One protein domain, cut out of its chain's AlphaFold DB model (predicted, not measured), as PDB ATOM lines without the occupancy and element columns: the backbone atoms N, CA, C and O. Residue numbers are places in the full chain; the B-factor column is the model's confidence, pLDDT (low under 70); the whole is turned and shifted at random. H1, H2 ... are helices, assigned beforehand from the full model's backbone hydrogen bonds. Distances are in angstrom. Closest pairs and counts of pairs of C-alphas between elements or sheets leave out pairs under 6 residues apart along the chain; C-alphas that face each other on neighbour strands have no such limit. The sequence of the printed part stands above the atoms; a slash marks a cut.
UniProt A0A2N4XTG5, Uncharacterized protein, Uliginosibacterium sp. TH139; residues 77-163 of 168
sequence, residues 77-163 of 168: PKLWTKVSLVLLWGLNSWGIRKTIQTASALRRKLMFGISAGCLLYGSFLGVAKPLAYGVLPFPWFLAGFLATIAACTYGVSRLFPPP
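This is residues 77 to 163 of the 168 residues of an uncharacterized protein of Uliginosibacterium sp. TH139 (UniProt A0A2N4XTG5). What is the shape? Three long helices make an elongated body: H1 and H2 fold back side by side as a hairpin, while H3 crosses H2, near H1 at one end and spreading from it toward the other. How large? The 87 printed residues, all helix in class with H1, H2, H3 in order, are only just compact, close to loose: radius of gyration of the C-alphas 14.2 A, spans 46 by 25 by 19 A.

How do the first two helices stand? H1, residues 77 to 99, touches H2, residues 105 to 127, at a shallow tilt of 29 degrees, opposite ways; their closest C-alphas, Leu 85 and Cys 118, are 5.9 A apart. And the third? H3, residues 138 to 159, touches H2 at a steep tilt of 45 degrees, opposite ways, closest at C-alphas Gly 113 and Thr 153, 3.9 A. H1 touches H3 with residues 77 to 85 alone, closest at C-alphas Pro 77 and Phe 138, 4.5 A. Are the backbones intact? In H1, H2 and H3 every O i to N i+4 pair is within hydrogen-bond range.

Where does H1 begin? At C-alpha 77, (16.198, -110.581, -2.586); H1 is 32.7 A long, H2 33.6 A. Where does H3 end? At C-alpha 159, (15.932, -83.117, -21.910), after 31.4 A.

Any cut or long link? The printed part has no cut; H1 to H2 is a tight link, H2 to H3 a short one. Where is confidence low? Residues 129 to 134 and 161 to 163 have pLDDT under 70.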
ATOM      1  N   PRO A  77      15.882-111.053  -1.229       83.19
ATOM      2  CA  PRO A  77      16.198-110.581  -2.586       83.19
ATOM      3  C   PRO A  77      16.208-109.047  -2.708       83.19
ATOM      4  O   PRO A  77      16.951-108.460  -3.504       83.19
ATOM      5  N   LYS A  78      15.416-108.359  -1.882       83.25
ATOM      6  CA  LYS A  78      15.379-106.897  -1.830       83.25
ATOM      7  C   LYS A  78      16.673-106.320  -1.259       83.25
ATOM      8  O   LYS A  78      17.071-105.230  -1.672       83.25
ATOM      9  N   LEU A  79      17.330-107.021  -0.329       84.31
ATOM     10  CA  LEU A  79      18.628-106.598   0.200       84.31
ATOM     11  C   LEU A  79      19.657-106.539  -0.925       84.31
ATOM     12  O   LEU A  79      20.275-105.496  -1.119       84.31
ATOM     13  N   TRP A  80      19.791-107.615  -1.696       85.44
ATOM     14  CA  TRP A  80      20.765-107.675  -2.786       85.44
ATOM     15  C   TRP A  80      20.514-106.613  -3.847       85.44
ATOM     16  O   TRP A  80      21.455-105.990  -4.324       85.44
ATOM     17  N   THR A  81      19.248-106.298  -4.120       87.81
ATOM     18  CA  THR A  81      18.892-105.179  -5.005       87.81
ATOM     19  C   THR A  81      19.379-103.839  -4.456       87.81
ATOM     20  O   THR A  81      19.952-103.038  -5.194       87.81
ATOM     21  N   LYS A  82      19.199-103.588  -3.152       86.00
ATOM     22  CA  LYS A  82      19.732-102.382  -2.500       86.00
ATOM     23  C   LYS A  82      21.256-102.344  -2.549       86.00
ATOM     24  O   LYS A  82      21.811-101.289  -2.825       86.00
ATOM     25  N   VAL A  83      21.920-103.474  -2.313       86.69
ATOM     26  CA  VAL A  83      23.383-103.583  -2.397       86.69
ATOM     27  C   VAL A  83      23.857-103.246  -3.811       86.69
ATOM     28  O   VAL A  83      24.710-102.378  -3.962       86.69
ATOM     29  N   SER A  84      23.267-103.844  -4.853       90.19
ATOM     30  CA  SER A  84      23.597-103.535  -6.251       90.19
ATOM     31  C   SER A  84      23.415-102.054  -6.576       90.19
ATOM     32  O   SER A  84      24.281-101.449  -7.203       90.19
ATOM     33  N   LEU A  85      22.312-101.461  -6.117       91.19
ATOM     34  CA  LEU A  85      22.022-100.044  -6.309       91.19
ATOM     35  C   LEU A  85      23.071 -99.153  -5.652       91.19
ATOM     36  O   LEU A  85      23.602 -98.254  -6.296       91.19
ATOM     37  N   VAL A  86      23.375 -99.407  -4.382       87.12
ATOM     38  CA  VAL A  86      24.314 -98.607  -3.592       87.12
ATOM     39  C   VAL A  86      25.737 -98.738  -4.138       87.12
ATOM     40  O   VAL A  86      26.438 -97.734  -4.256       87.12
ATOM     41  N   LEU A  87      26.147 -99.939  -4.556       90.06
ATOM     42  CA  LEU A  87      27.437-100.163  -5.212       90.06
ATOM     43  C   LEU A  87      27.529 -99.417  -6.545       90.06
ATOM     44  O   LEU A  87      28.491 -98.684  -6.766       90.06
ATOM     45  N   LEU A  88      26.527 -99.557  -7.419       93.50
ATOM     46  CA  LEU A  88      26.520 -98.866  -8.706       93.50
ATOM     47  C   LEU A  88      26.515 -97.348  -8.519       93.50
ATOM     48  O   LEU A  88      27.255 -96.639  -9.200       93.50
ATOM     49  N   TRP A  89      25.707 -96.851  -7.584       91.94
ATOM     50  CA  TRP A  89      25.637 -95.428  -7.296       91.94
ATOM     51  C   TRP A  89      26.966 -94.897  -6.754       91.94
ATOM     52  O   TRP A  89      27.468 -93.909  -7.279       91.94
ATOM     53  N   GLY A  90      27.596 -95.597  -5.804       88.12
ATOM     54  CA  GLY A  90      28.910 -95.235  -5.271       88.12
ATOM     55  C   GLY A  90      30.013 -95.228  -6.330       88.12
ATOM     56  O   GLY A  90      30.782 -94.269  -6.421       88.12
ATOM     57  N   LEU A  91      30.061 -96.256  -7.185       92.00
ATOM     58  CA  LEU A  91      31.006 -96.323  -8.305       92.00
ATOM     59  C   LEU A  91      30.773 -95.189  -9.310       92.00
ATOM     60  O   LEU A  91      31.733 -94.572  -9.776       92.00
ATOM     61  N   ASN A  92      29.512 -94.874  -9.613       92.62
ATOM     62  CA  ASN A  92      29.161 -93.777 -10.508       92.62
ATOM     63  C   ASN A  92      29.535 -92.414  -9.907       92.62
ATOM     64  O   ASN A  92      30.179 -91.611 -10.579       92.62
ATOM     65  N   SER A  93      29.223 -92.165  -8.632       88.69
ATOM     66  CA  SER A  93      29.623 -90.951  -7.909       88.69
ATOM     67  C   SER A  93      31.138 -90.773  -7.877       88.69
ATOM     68  O   SER A  93      31.648 -89.680  -8.138       88.69
ATOM     69  N   TRP A  94      31.886 -91.845  -7.614       88.38
ATOM     70  CA  TRP A  94      33.346 -91.827  -7.678       88.38
ATOM     71  C   TRP A  94      33.857 -91.520  -9.093       88.38
ATOM     72  O   TRP A  94      34.732 -90.668  -9.270       88.38
ATOM     73  N   GLY A  95      33.260 -92.146 -10.111       88.19
ATOM     74  CA  GLY A  95      33.553 -91.889 -11.519       88.19
ATOM     75  C   GLY A  95      33.295 -90.436 -11.924       88.19
ATOM     76  O   GLY A  95      34.148 -89.824 -12.572       88.19
ATOM     77  N   ILE A  96      32.179 -89.846 -11.487       87.44
ATOM     78  CA  ILE A  96      31.859 -88.425 -11.681       87.44
ATOM     79  C   ILE A  96      32.962 -87.561 -11.067       87.44
ATOM     80  O   ILE A  96      33.539 -86.728 -11.760       87.44
ATOM     81  N   ARG A  97      33.314 -87.784  -9.794       85.69
ATOM     82  CA  ARG A  97      34.336 -86.979  -9.097       85.69
ATOM     83  C   ARG A  97      35.682 -86.992  -9.825       85.69
ATOM     84  O   ARG A  97      36.335 -85.956  -9.883       85.69
ATOM     85  N   LYS A  98      36.067 -88.128 -10.413       88.88
ATOM     86  CA  LYS A  98      37.332 -88.269 -11.149       88.88
ATOM     87  C   LYS A  98      37.299 -87.742 -12.577       88.88
ATOM     88  O   LYS A  98      38.330 -87.310 -13.079       88.88
ATOM     89  N   THR A  99      36.159 -87.832 -13.257       87.75
ATOM     90  CA  THR A  99      36.121 -87.664 -14.719       87.75
ATOM     91  C   THR A  99      35.253 -86.511 -15.192       87.75
ATOM     92  O   THR A  99      35.292 -86.200 -16.374       87.75
ATOM     93  N   ILE A 100      34.497 -85.827 -14.327       80.19
ATOM     94  CA  ILE A 100      33.510 -84.834 -14.780       80.19
ATOM     95  C   ILE A 100      34.126 -83.702 -15.613       80.19
ATOM     96  O   ILE A 100      33.523 -83.281 -16.598       80.19
ATOM     97  N   GLN A 101      35.341 -83.257 -15.279       81.44
ATOM     98  CA  GLN A 101      36.027 -82.184 -16.004       81.44
ATOM     99  C   GLN A 101      36.397 -82.596 -17.436       81.44
ATOM    100  O   GLN A 101      36.230 -81.801 -18.354       81.44
ATOM    101  N   THR A 102      36.800 -83.851 -17.642       85.06
ATOM    102  CA  THR A 102      37.271 -84.384 -18.933       85.06
ATOM    103  C   THR A 102      36.222 -85.220 -19.673       85.06
ATOM    104  O   THR A 102      36.416 -85.602 -20.823       85.06
ATOM    105  N   ALA A 103      35.092 -85.520 -19.033       83.94
ATOM    106  CA  ALA A 103      34.033 -86.339 -19.600       83.94
ATOM    107  C   ALA A 103      33.313 -85.614 -20.741       83.94
ATOM    108  O   ALA A 103      32.882 -84.468 -20.586       83.94
ATOM    109  N   SER A 104      33.096 -86.330 -21.847       86.00
ATOM    110  CA  SER A 104      32.257 -85.875 -22.957       86.00
ATOM    111  C   SER A 104      30.820 -85.593 -22.505       86.00
ATOM    112  O   SER A 104      30.338 -86.159 -21.520       86.00
ATOM    113  N   ALA A 105      30.094 -84.763 -23.260       83.19
ATOM    114  CA  ALA A 105      28.694 -84.447 -22.967       83.19
ATOM    115  C   ALA A 105      27.820 -85.711 -22.848       83.19
ATOM    116  O   ALA A 105      27.005 -85.812 -21.933       83.19
ATOM    117  N   LEU A 106      28.036 -86.707 -23.716       85.19
ATOM    118  CA  LEU A 106      27.339 -87.995 -23.653       85.19
ATOM    119  C   LEU A 106      27.624 -88.733 -22.338       85.19
ATOM    120  O   LEU A 106      26.697 -89.190 -21.671       85.19
ATOM    121  N   ARG A 107      28.895 -88.805 -21.927       86.62
ATOM    122  CA  ARG A 107      29.290 -89.460 -20.676       86.62
ATOM    123  C   ARG A 107      28.701 -88.747 -19.459       86.62
ATOM    124  O   ARG A 107      28.247 -89.411 -18.535       86.62
ATOM    125  N   ARG A 108      28.652 -87.412 -19.467       86.06
ATOM    126  CA  ARG A 108      28.008 -86.616 -18.406       86.06
ATOM    127  C   ARG A 108      26.511 -86.919 -18.300       86.06
ATOM    128  O   ARG A 108      26.028 -87.148 -17.195       86.06
ATOM    129  N   LYS A 109      25.803 -86.995 -19.435       88.12
ATOM    130  CA  LYS A 109      24.378 -87.372 -19.493       88.12
ATOM    131  C   LYS A 109      24.144 -88.785 -18.955       88.12
ATOM    132  O   LYS A 109      23.261 -88.975 -18.126       88.12
ATOM    133  N   LEU A 110      24.972 -89.752 -19.354       90.69
ATOM    134  CA  LEU A 110      24.899 -91.124 -18.848       90.69
ATOM    135  C   LEU A 110      25.102 -91.181 -17.327       90.69
ATOM    136  O   LEU A 110      24.276 -91.747 -16.619       90.69
ATOM    137  N   MET A 111      26.162 -90.551 -16.813       91.19
ATOM    138  CA  MET A 111      26.447 -90.525 -15.374       91.19
ATOM    139  C   MET A 111      25.316 -89.861 -14.574       91.19
ATOM    140  O   MET A 111      24.963 -90.341 -13.498       91.19
ATOM    141  N   PHE A 112      24.714 -88.790 -15.098       90.00
ATOM    142  CA  PHE A 112      23.559 -88.146 -14.473       90.00
ATOM    143  C   PHE A 112      22.321 -89.058 -14.481       90.00
ATOM    144  O   PHE A 112      21.668 -89.212 -13.450       90.00
ATOM    145  N   GLY A 113      22.039 -89.722 -15.608       92.25
ATOM    146  CA  GLY A 113      20.945 -90.687 -15.744       92.25
ATOM    147  C   GLY A 113      21.061 -91.873 -14.785       92.25
ATOM    148  O   GLY A 113      20.076 -92.223 -14.137       92.25
ATOM    149  N   ILE A 114      22.264 -92.433 -14.627       93.75
ATOM    150  CA  ILE A 114      22.543 -93.503 -13.656       93.75
ATOM    151  C   ILE A 114      22.259 -93.021 -12.230       93.75
ATOM    152  O   ILE A 114      21.519 -93.682 -11.506       93.75
ATOM    153  N   SER A 115      22.781 -91.856 -11.829       92.06
ATOM    154  CA  SER A 115      22.537 -91.311 -10.485       92.06
ATOM    155  C   SER A 115      21.054 -91.044 -10.215       92.06
ATOM    156  O   SER A 115      20.561 -91.379  -9.139       92.06
ATOM    157  N   ALA A 116      20.330 -90.485 -11.189       90.62
ATOM    158  CA  ALA A 116      18.891 -90.262 -11.079       90.62
ATOM    159  C   ALA A 116      18.122 -91.587 -10.948       90.62
ATOM    160  O   ALA A 116      17.260 -91.712 -10.077       90.62
ATOM    161  N   GLY A 117      18.477 -92.593 -11.753       93.56
ATOM    162  CA  GLY A 117      17.888 -93.929 -11.690       93.56
ATOM    163  C   GLY A 117      18.121 -94.612 -10.342       93.56
ATOM    164  O   GLY A 117      17.178 -95.144  -9.759       93.56
ATOM    165  N   CYS A 118      19.341 -94.538  -9.801       92.69
ATOM    166  CA  CYS A 118      19.661 -95.056  -8.469       92.69
ATOM    167  C   CYS A 118      18.829 -94.383  -7.371       92.69
ATOM    168  O   CYS A 118      18.274 -95.071  -6.519       92.69
ATOM    169  N   LEU A 119      18.686 -93.058  -7.387       88.75
ATOM    170  CA  LEU A 119      17.905 -92.358  -6.363       88.75
ATOM    171  C   LEU A 119      16.402 -92.644  -6.462       88.75
ATOM    172  O   LEU A 119      15.760 -92.909  -5.441       88.75
ATOM    173  N   LEU A 120      15.841 -92.653  -7.673       90.25
ATOM    174  CA  LEU A 120      14.426 -92.968  -7.887       90.25
ATOM    175  C   LEU A 120      14.104 -94.411  -7.494       90.25
ATOM    176  O   LEU A 120      13.183 -94.650  -6.710       90.25
ATOM    177  N   TYR A 121      14.896 -95.374  -7.972       91.50
ATOM    178  CA  TYR A 121      14.670 -96.781  -7.650       91.50
ATOM    179  C   TYR A 121      14.915 -97.073  -6.165       91.50
ATOM    180  O   TYR A 121      14.175 -97.835  -5.545       91.50
ATOM    181  N   GLY A 122      15.902 -96.413  -5.553       87.75
ATOM    182  CA  GLY A 122      16.184 -96.523  -4.121       87.75
ATOM    183  C   GLY A 122      15.013 -96.036  -3.268       87.75
ATOM    184  O   GLY A 122      14.634 -96.702  -2.302       87.75
ATOM    185  N   SER A 123      14.372 -94.940  -3.683       84.12
ATOM    186  CA  SER A 123      13.172 -94.404  -3.032       84.12
ATOM    187  C   SER A 123      11.995 -95.382  -3.125       84.12
ATOM    188  O   SER A 123      11.349 -95.672  -2.114       84.12
ATOM    189  N   PHE A 124      11.772 -95.976  -4.304       86.12
ATOM    190  CA  PHE A 124      10.774 -97.034  -4.502       86.12
ATOM    191  C   PHE A 124      11.033 -98.248  -3.596       86.12
ATOM    192  O   PHE A 124      10.140 -98.698  -2.871       86.12
ATOM    193  N   LEU A 125      12.270 -98.754  -3.561       83.12
ATOM    194  CA  LEU A 125      12.638 -99.862  -2.678       83.12
ATOM    195  C   LEU A 125      12.460 -99.503  -1.195       83.12
ATOM    196  O   LEU A 125      12.173-100.387  -0.384       83.12
ATOM    197  N   GLY A 126      12.606 -98.232  -0.819       76.38
ATOM    198  CA  GLY A 126      12.330 -97.744   0.531       76.38
ATOM    199  C   GLY A 126      10.882 -97.984   0.966       76.38
ATOM    200  O   GLY A 126      10.647 -98.492   2.065       76.38
ATOM    201  N   VAL A 127       9.917 -97.708   0.084       76.38
ATOM    202  CA  VAL A 127       8.476 -97.788   0.390       76.38
ATOM    203  C   VAL A 127       7.848 -99.148   0.088       76.38
ATOM    204  O   VAL A 127       6.857 -99.518   0.717       76.38
ATOM    205  N   ALA A 128       8.444 -99.946  -0.801       75.62
ATOM    206  CA  ALA A 128       7.916-101.245  -1.221       75.62
ATOM    207  C   ALA A 128       8.120-102.354  -0.164       75.62
ATOM    208  O   ALA A 128       8.835-103.334  -0.390       75.62
ATOM    209  N   LYS A 129       7.555-102.189   1.040       66.31
ATOM    210  CA  LYS A 129       7.630-103.168   2.143       66.31
ATOM    211  C   LYS A 129       7.081-104.556   1.769       66.31
ATOM    212  O   LYS A 129       7.780-105.516   2.085       66.31
ATOM    213  N   PRO A 130       5.941-104.696   1.059       60.94
ATOM    214  CA  PRO A 130       5.403-106.013   0.705       60.94
ATOM    215  C   PRO A 130       6.344-106.829  -0.188       60.94
ATOM    216  O   PRO A 130       6.421-108.044  -0.056       60.94
ATOM    217  N   LEU A 131       7.133-106.167  -1.042       60.78
ATOM    218  CA  LEU A 131       8.043-106.850  -1.965       60.78
ATOM    219  C   LEU A 131       9.270-107.474  -1.268       60.78
ATOM    220  O   LEU A 131       9.992-108.255  -1.877       60.78
ATOM    221  N   ALA A 132       9.521-107.143   0.005       56.16
ATOM    222  CA  ALA A 132      10.690-107.602   0.757       56.16
ATOM    223  C   ALA A 132      10.641-109.082   1.177       56.16
ATOM    224  O   ALA A 132      11.669-109.605   1.597       56.16
ATOM    225  N   TYR A 133       9.480-109.736   1.084       63.22
ATOM    226  CA  TYR A 133       9.247-111.088   1.608       63.22
ATOM    227  C   TYR A 133       8.910-112.088   0.498       63.22
ATOM    228  O   TYR A 133       7.907-112.788   0.555       63.22
ATOM    229  N   GLY A 134       9.729-112.123  -0.555       61.88
ATOM    230  CA  GLY A 134       9.637-113.170  -1.580       61.88
ATOM    231  C   GLY A 134       8.515-113.007  -2.607       61.88
ATOM    232  O   GLY A 134       8.376-113.863  -3.471       61.88
ATOM    233  N   VAL A 135       7.764-111.897  -2.581       76.19
ATOM    234  CA  VAL A 135       6.771-111.582  -3.630       76.19
ATOM    235  C   VAL A 135       7.433-111.488  -5.006       76.19
ATOM    236  O   VAL A 135       6.829-111.857  -6.009       76.19
ATOM    237  N   LEU A 136       8.677-110.999  -5.056       81.88
ATOM    238  CA  LEU A 136       9.427-110.861  -6.294       81.88
ATOM    239  C   LEU A 136      10.871-111.394  -6.139       81.88
ATOM    240  O   LEU A 136      11.559-111.015  -5.187       81.88
ATOM    241  N   PRO A 137      11.361-112.247  -7.061       86.62
ATOM    242  CA  PRO A 137      12.749-112.711  -7.062       86.62
ATOM    243  C   PRO A 137      13.755-111.584  -7.335       86.62
ATOM    244  O   PRO A 137      13.448-110.617  -8.034       86.62
ATOM    245  N   PHE A 138      15.001-111.753  -6.878       86.81
ATOM    246  CA  PHE A 138      16.089-110.791  -7.114       86.81
ATOM    247  C   PHE A 138      16.284-110.405  -8.598       86.81
ATOM    248  O   PHE A 138      16.368-109.206  -8.871       86.81
ATOM    249  N   PRO A 139      16.278-111.337  -9.577       89.00
ATOM    250  CA  PRO A 139      16.432-110.975 -10.990       89.00
ATOM    251  C   PRO A 139      15.400-109.968 -11.505       89.00
ATOM    252  O   PRO A 139      15.731-109.100 -12.308       89.00
ATOM    253  N   TRP A 140      14.161-110.034 -11.021       89.88
ATOM    254  CA  TRP A 140      13.098-109.123 -11.441       89.88
ATOM    255  C   TRP A 140      13.245-107.736 -10.823       89.88
ATOM    256  O   TRP A 140      13.007-106.731 -11.492       89.88
ATOM    257  N   PHE A 141      13.699-107.665  -9.571       88.81
ATOM    258  CA  PHE A 141      14.114-106.396  -8.984       88.81
ATOM    259  C   PHE A 141      15.274-105.772  -9.764       88.81
ATOM    260  O   PHE A 141      15.252-104.581 -10.064       88.81
ATOM    261  N   LEU A 142      16.268-106.577 -10.143       90.69
ATOM    262  CA  LEU A 142      17.393-106.101 -10.938       90.69
ATOM    263  C   LEU A 142      16.942-105.629 -12.327       90.69
ATOM    264  O   LEU A 142      17.369-104.568 -12.773       90.69
ATOM    265  N   ALA A 143      16.033-106.350 -12.985       92.62
ATOM    266  CA  ALA A 143      15.460-105.936 -14.264       92.62
ATOM    267  C   ALA A 143      14.721-104.592 -14.148       92.62
ATOM    268  O   ALA A 143      14.958-103.688 -14.949       92.62
ATOM    269  N   GLY A 144      13.887-104.419 -13.116       92.31
ATOM    270  CA  GLY A 144      13.219-103.145 -12.834       92.31
ATOM    271  C   GLY A 144      14.204-102.007 -12.549       92.31
ATOM    272  O   GLY A 144      14.009-100.882 -13.016       92.31
ATOM    273  N   PHE A 145      15.294-102.298 -11.838       93.88
ATOM    274  CA  PHE A 145      16.362-101.335 -11.587       93.88
ATOM    275  C   PHE A 145      17.055-100.897 -12.887       93.88
ATOM    276  O   PHE A 145      17.172 -99.698 -13.151       93.88
ATOM    277  N   LEU A 146      17.445-101.848 -13.740       95.25
ATOM    278  CA  LEU A 146      18.066-101.571 -15.037       95.25
ATOM    279  C   LEU A 146      17.125-100.796 -15.966       95.25
ATOM    280  O   LEU A 146      17.550 -99.831 -16.600       95.25
ATOM    281  N   ALA A 147      15.840-101.157 -15.994       96.19
ATOM    282  CA  ALA A 147      14.821-100.432 -16.746       96.19
ATOM    283  C   ALA A 147      14.685 -98.979 -16.262       96.19
ATOM    284  O   ALA A 147      14.589 -98.061 -17.077       96.19
ATOM    285  N   THR A 148      14.753 -98.753 -14.947       96.25
ATOM    286  CA  THR A 148      14.710 -97.404 -14.360       96.25
ATOM    287  C   THR A 148      15.930 -96.582 -14.775       96.25
ATOM    288  O   THR A 148      15.779 -95.441 -15.207       96.25
ATOM    289  N   ILE A 149      17.135 -97.159 -14.738       95.69
ATOM    290  CA  ILE A 149      18.353 -96.490 -15.229       95.69
ATOM    291  C   ILE A 149      18.236 -96.152 -16.716       95.69
ATOM    292  O   ILE A 149      18.588 -95.039 -17.119       95.69
ATOM    293  N   ALA A 150      17.749 -97.089 -17.533       95.12
ATOM    294  CA  ALA A 150      17.582 -96.883 -18.966       95.12
ATOM    295  C   ALA A 150      16.593 -95.743 -19.246       95.12
ATOM    296  O   ALA A 150      16.914 -94.829 -20.007       95.12
ATOM    297  N   ALA A 151      15.441 -95.738 -18.571       95.25
ATOM    298  CA  ALA A 151      14.431 -94.692 -18.692       95.25
ATOM    299  C   ALA A 151      14.961 -93.322 -18.245       95.25
ATOM    300  O   ALA A 151      14.778 -92.334 -18.956       95.25
ATOM    301  N   CYS A 152      15.675 -93.249 -17.117       93.75
ATOM    302  CA  CYS A 152      16.289 -92.008 -16.645       93.75
ATOM    303  C   CYS A 152      17.356 -91.496 -17.615       93.75
ATOM    304  O   CYS A 152      17.349 -90.323 -17.973       93.75
ATOM    305  N   THR A 153      18.245 -92.369 -18.087       92.69
ATOM    306  CA  THR A 153      19.283 -92.019 -19.068       92.69
ATOM    307  C   THR A 153      18.674 -91.520 -20.377       92.69
ATOM    308  O   THR A 153      19.134 -90.521 -20.931       92.69
ATOM    309  N   TYR A 154      17.615 -92.175 -20.852       91.69
ATOM    310  CA  TYR A 154      16.876 -91.755 -22.037       91.69
ATOM    311  C   TYR A 154      16.161 -90.412 -21.833       91.69
ATOM    312  O   TYR A 154      16.245 -89.527 -22.681       91.69
ATOM    313  N   GLY A 155      15.505 -90.205 -20.689       90.12
ATOM    314  CA  GLY A 155      14.881 -88.923 -20.357       90.12
ATOM    315  C   GLY A 155      15.903 -87.785 -20.326       90.12
ATOM    316  O   GLY A 155      15.692 -86.736 -20.926       90.12
ATOM    317  N   VAL A 156      17.061 -88.019 -19.710       88.88
ATOM    318  CA  VAL A 156      18.180 -87.067 -19.652       88.88
ATOM    319  C   VAL A 156      18.717 -86.753 -21.049       88.88
ATOM    320  O   VAL A 156      18.971 -85.592 -21.361       88.88
ATOM    321  N   SER A 157      18.863 -87.749 -21.926       85.44
ATOM    322  CA  SER A 157      19.347 -87.509 -23.291       85.44
ATOM    323  C   SER A 157      18.371 -86.688 -24.140       85.44
ATOM    324  O   SER A 157      18.822 -85.948 -25.013       85.44
ATOM    325  N   ARG A 158      17.064 -86.773 -23.860       84.88
ATOM    326  CA  ARG A 158      16.013 -85.966 -24.501       84.88
ATOM    327  C   ARG A 158      15.897 -84.555 -23.923       84.88
ATOM    328  O   ARG A 158      15.661 -83.621 -24.678       84.88
ATOM    329  N   LEU A 159      16.060 -84.403 -22.608       79.25
ATOM    330  CA  LEU A 159      15.932 -83.117 -21.910       79.25
ATOM    331  C   LEU A 159      17.108 -82.173 -22.168       79.25
ATOM    332  O   LEU A 159      16.941 -80.959 -22.111       79.25
ATOM    333  N   PHE A 160      18.289 -82.720 -22.450       71.62
ATOM    334  CA  PHE A 160      19.472 -81.935 -22.770       71.62
ATOM    335  C   PHE A 160      19.802 -82.125 -24.252       71.62
ATOM    336  O   PHE A 160      20.322 -83.191 -24.602       71.62
ATOM    337  N   PRO A 161      19.552 -81.144 -25.140       58.69
ATOM    338  CA  PRO A 161      19.996 -81.233 -26.528       58.69
ATOM    339  C   PRO A 161      21.531 -81.376 -26.615       58.69
ATOM    340  O   PRO A 161      22.251 -81.192 -25.620       58.69
ATOM    341  N   PRO A 162      22.087 -81.827 -27.752       56.62
ATOM    342  CA  PRO A 162      23.524 -81.709 -27.981       56.62
ATOM    343  C   PRO A 162      23.940 -80.229 -27.876       56.62
ATOM    344  O   PRO A 162      23.120 -79.359 -28.180       56.62
ATOM    345  N   PRO A 163      25.173 -79.927 -27.423       53.44
ATOM    346  CA  PRO A 163      25.682 -78.561 -27.497       53.44
ATOM    347  C   PRO A 163      25.519 -78.071 -28.936       53.44
ATOM    348  O   PRO A 163      25.866 -78.804 -29.868       53.44
TER     349      PRO A 163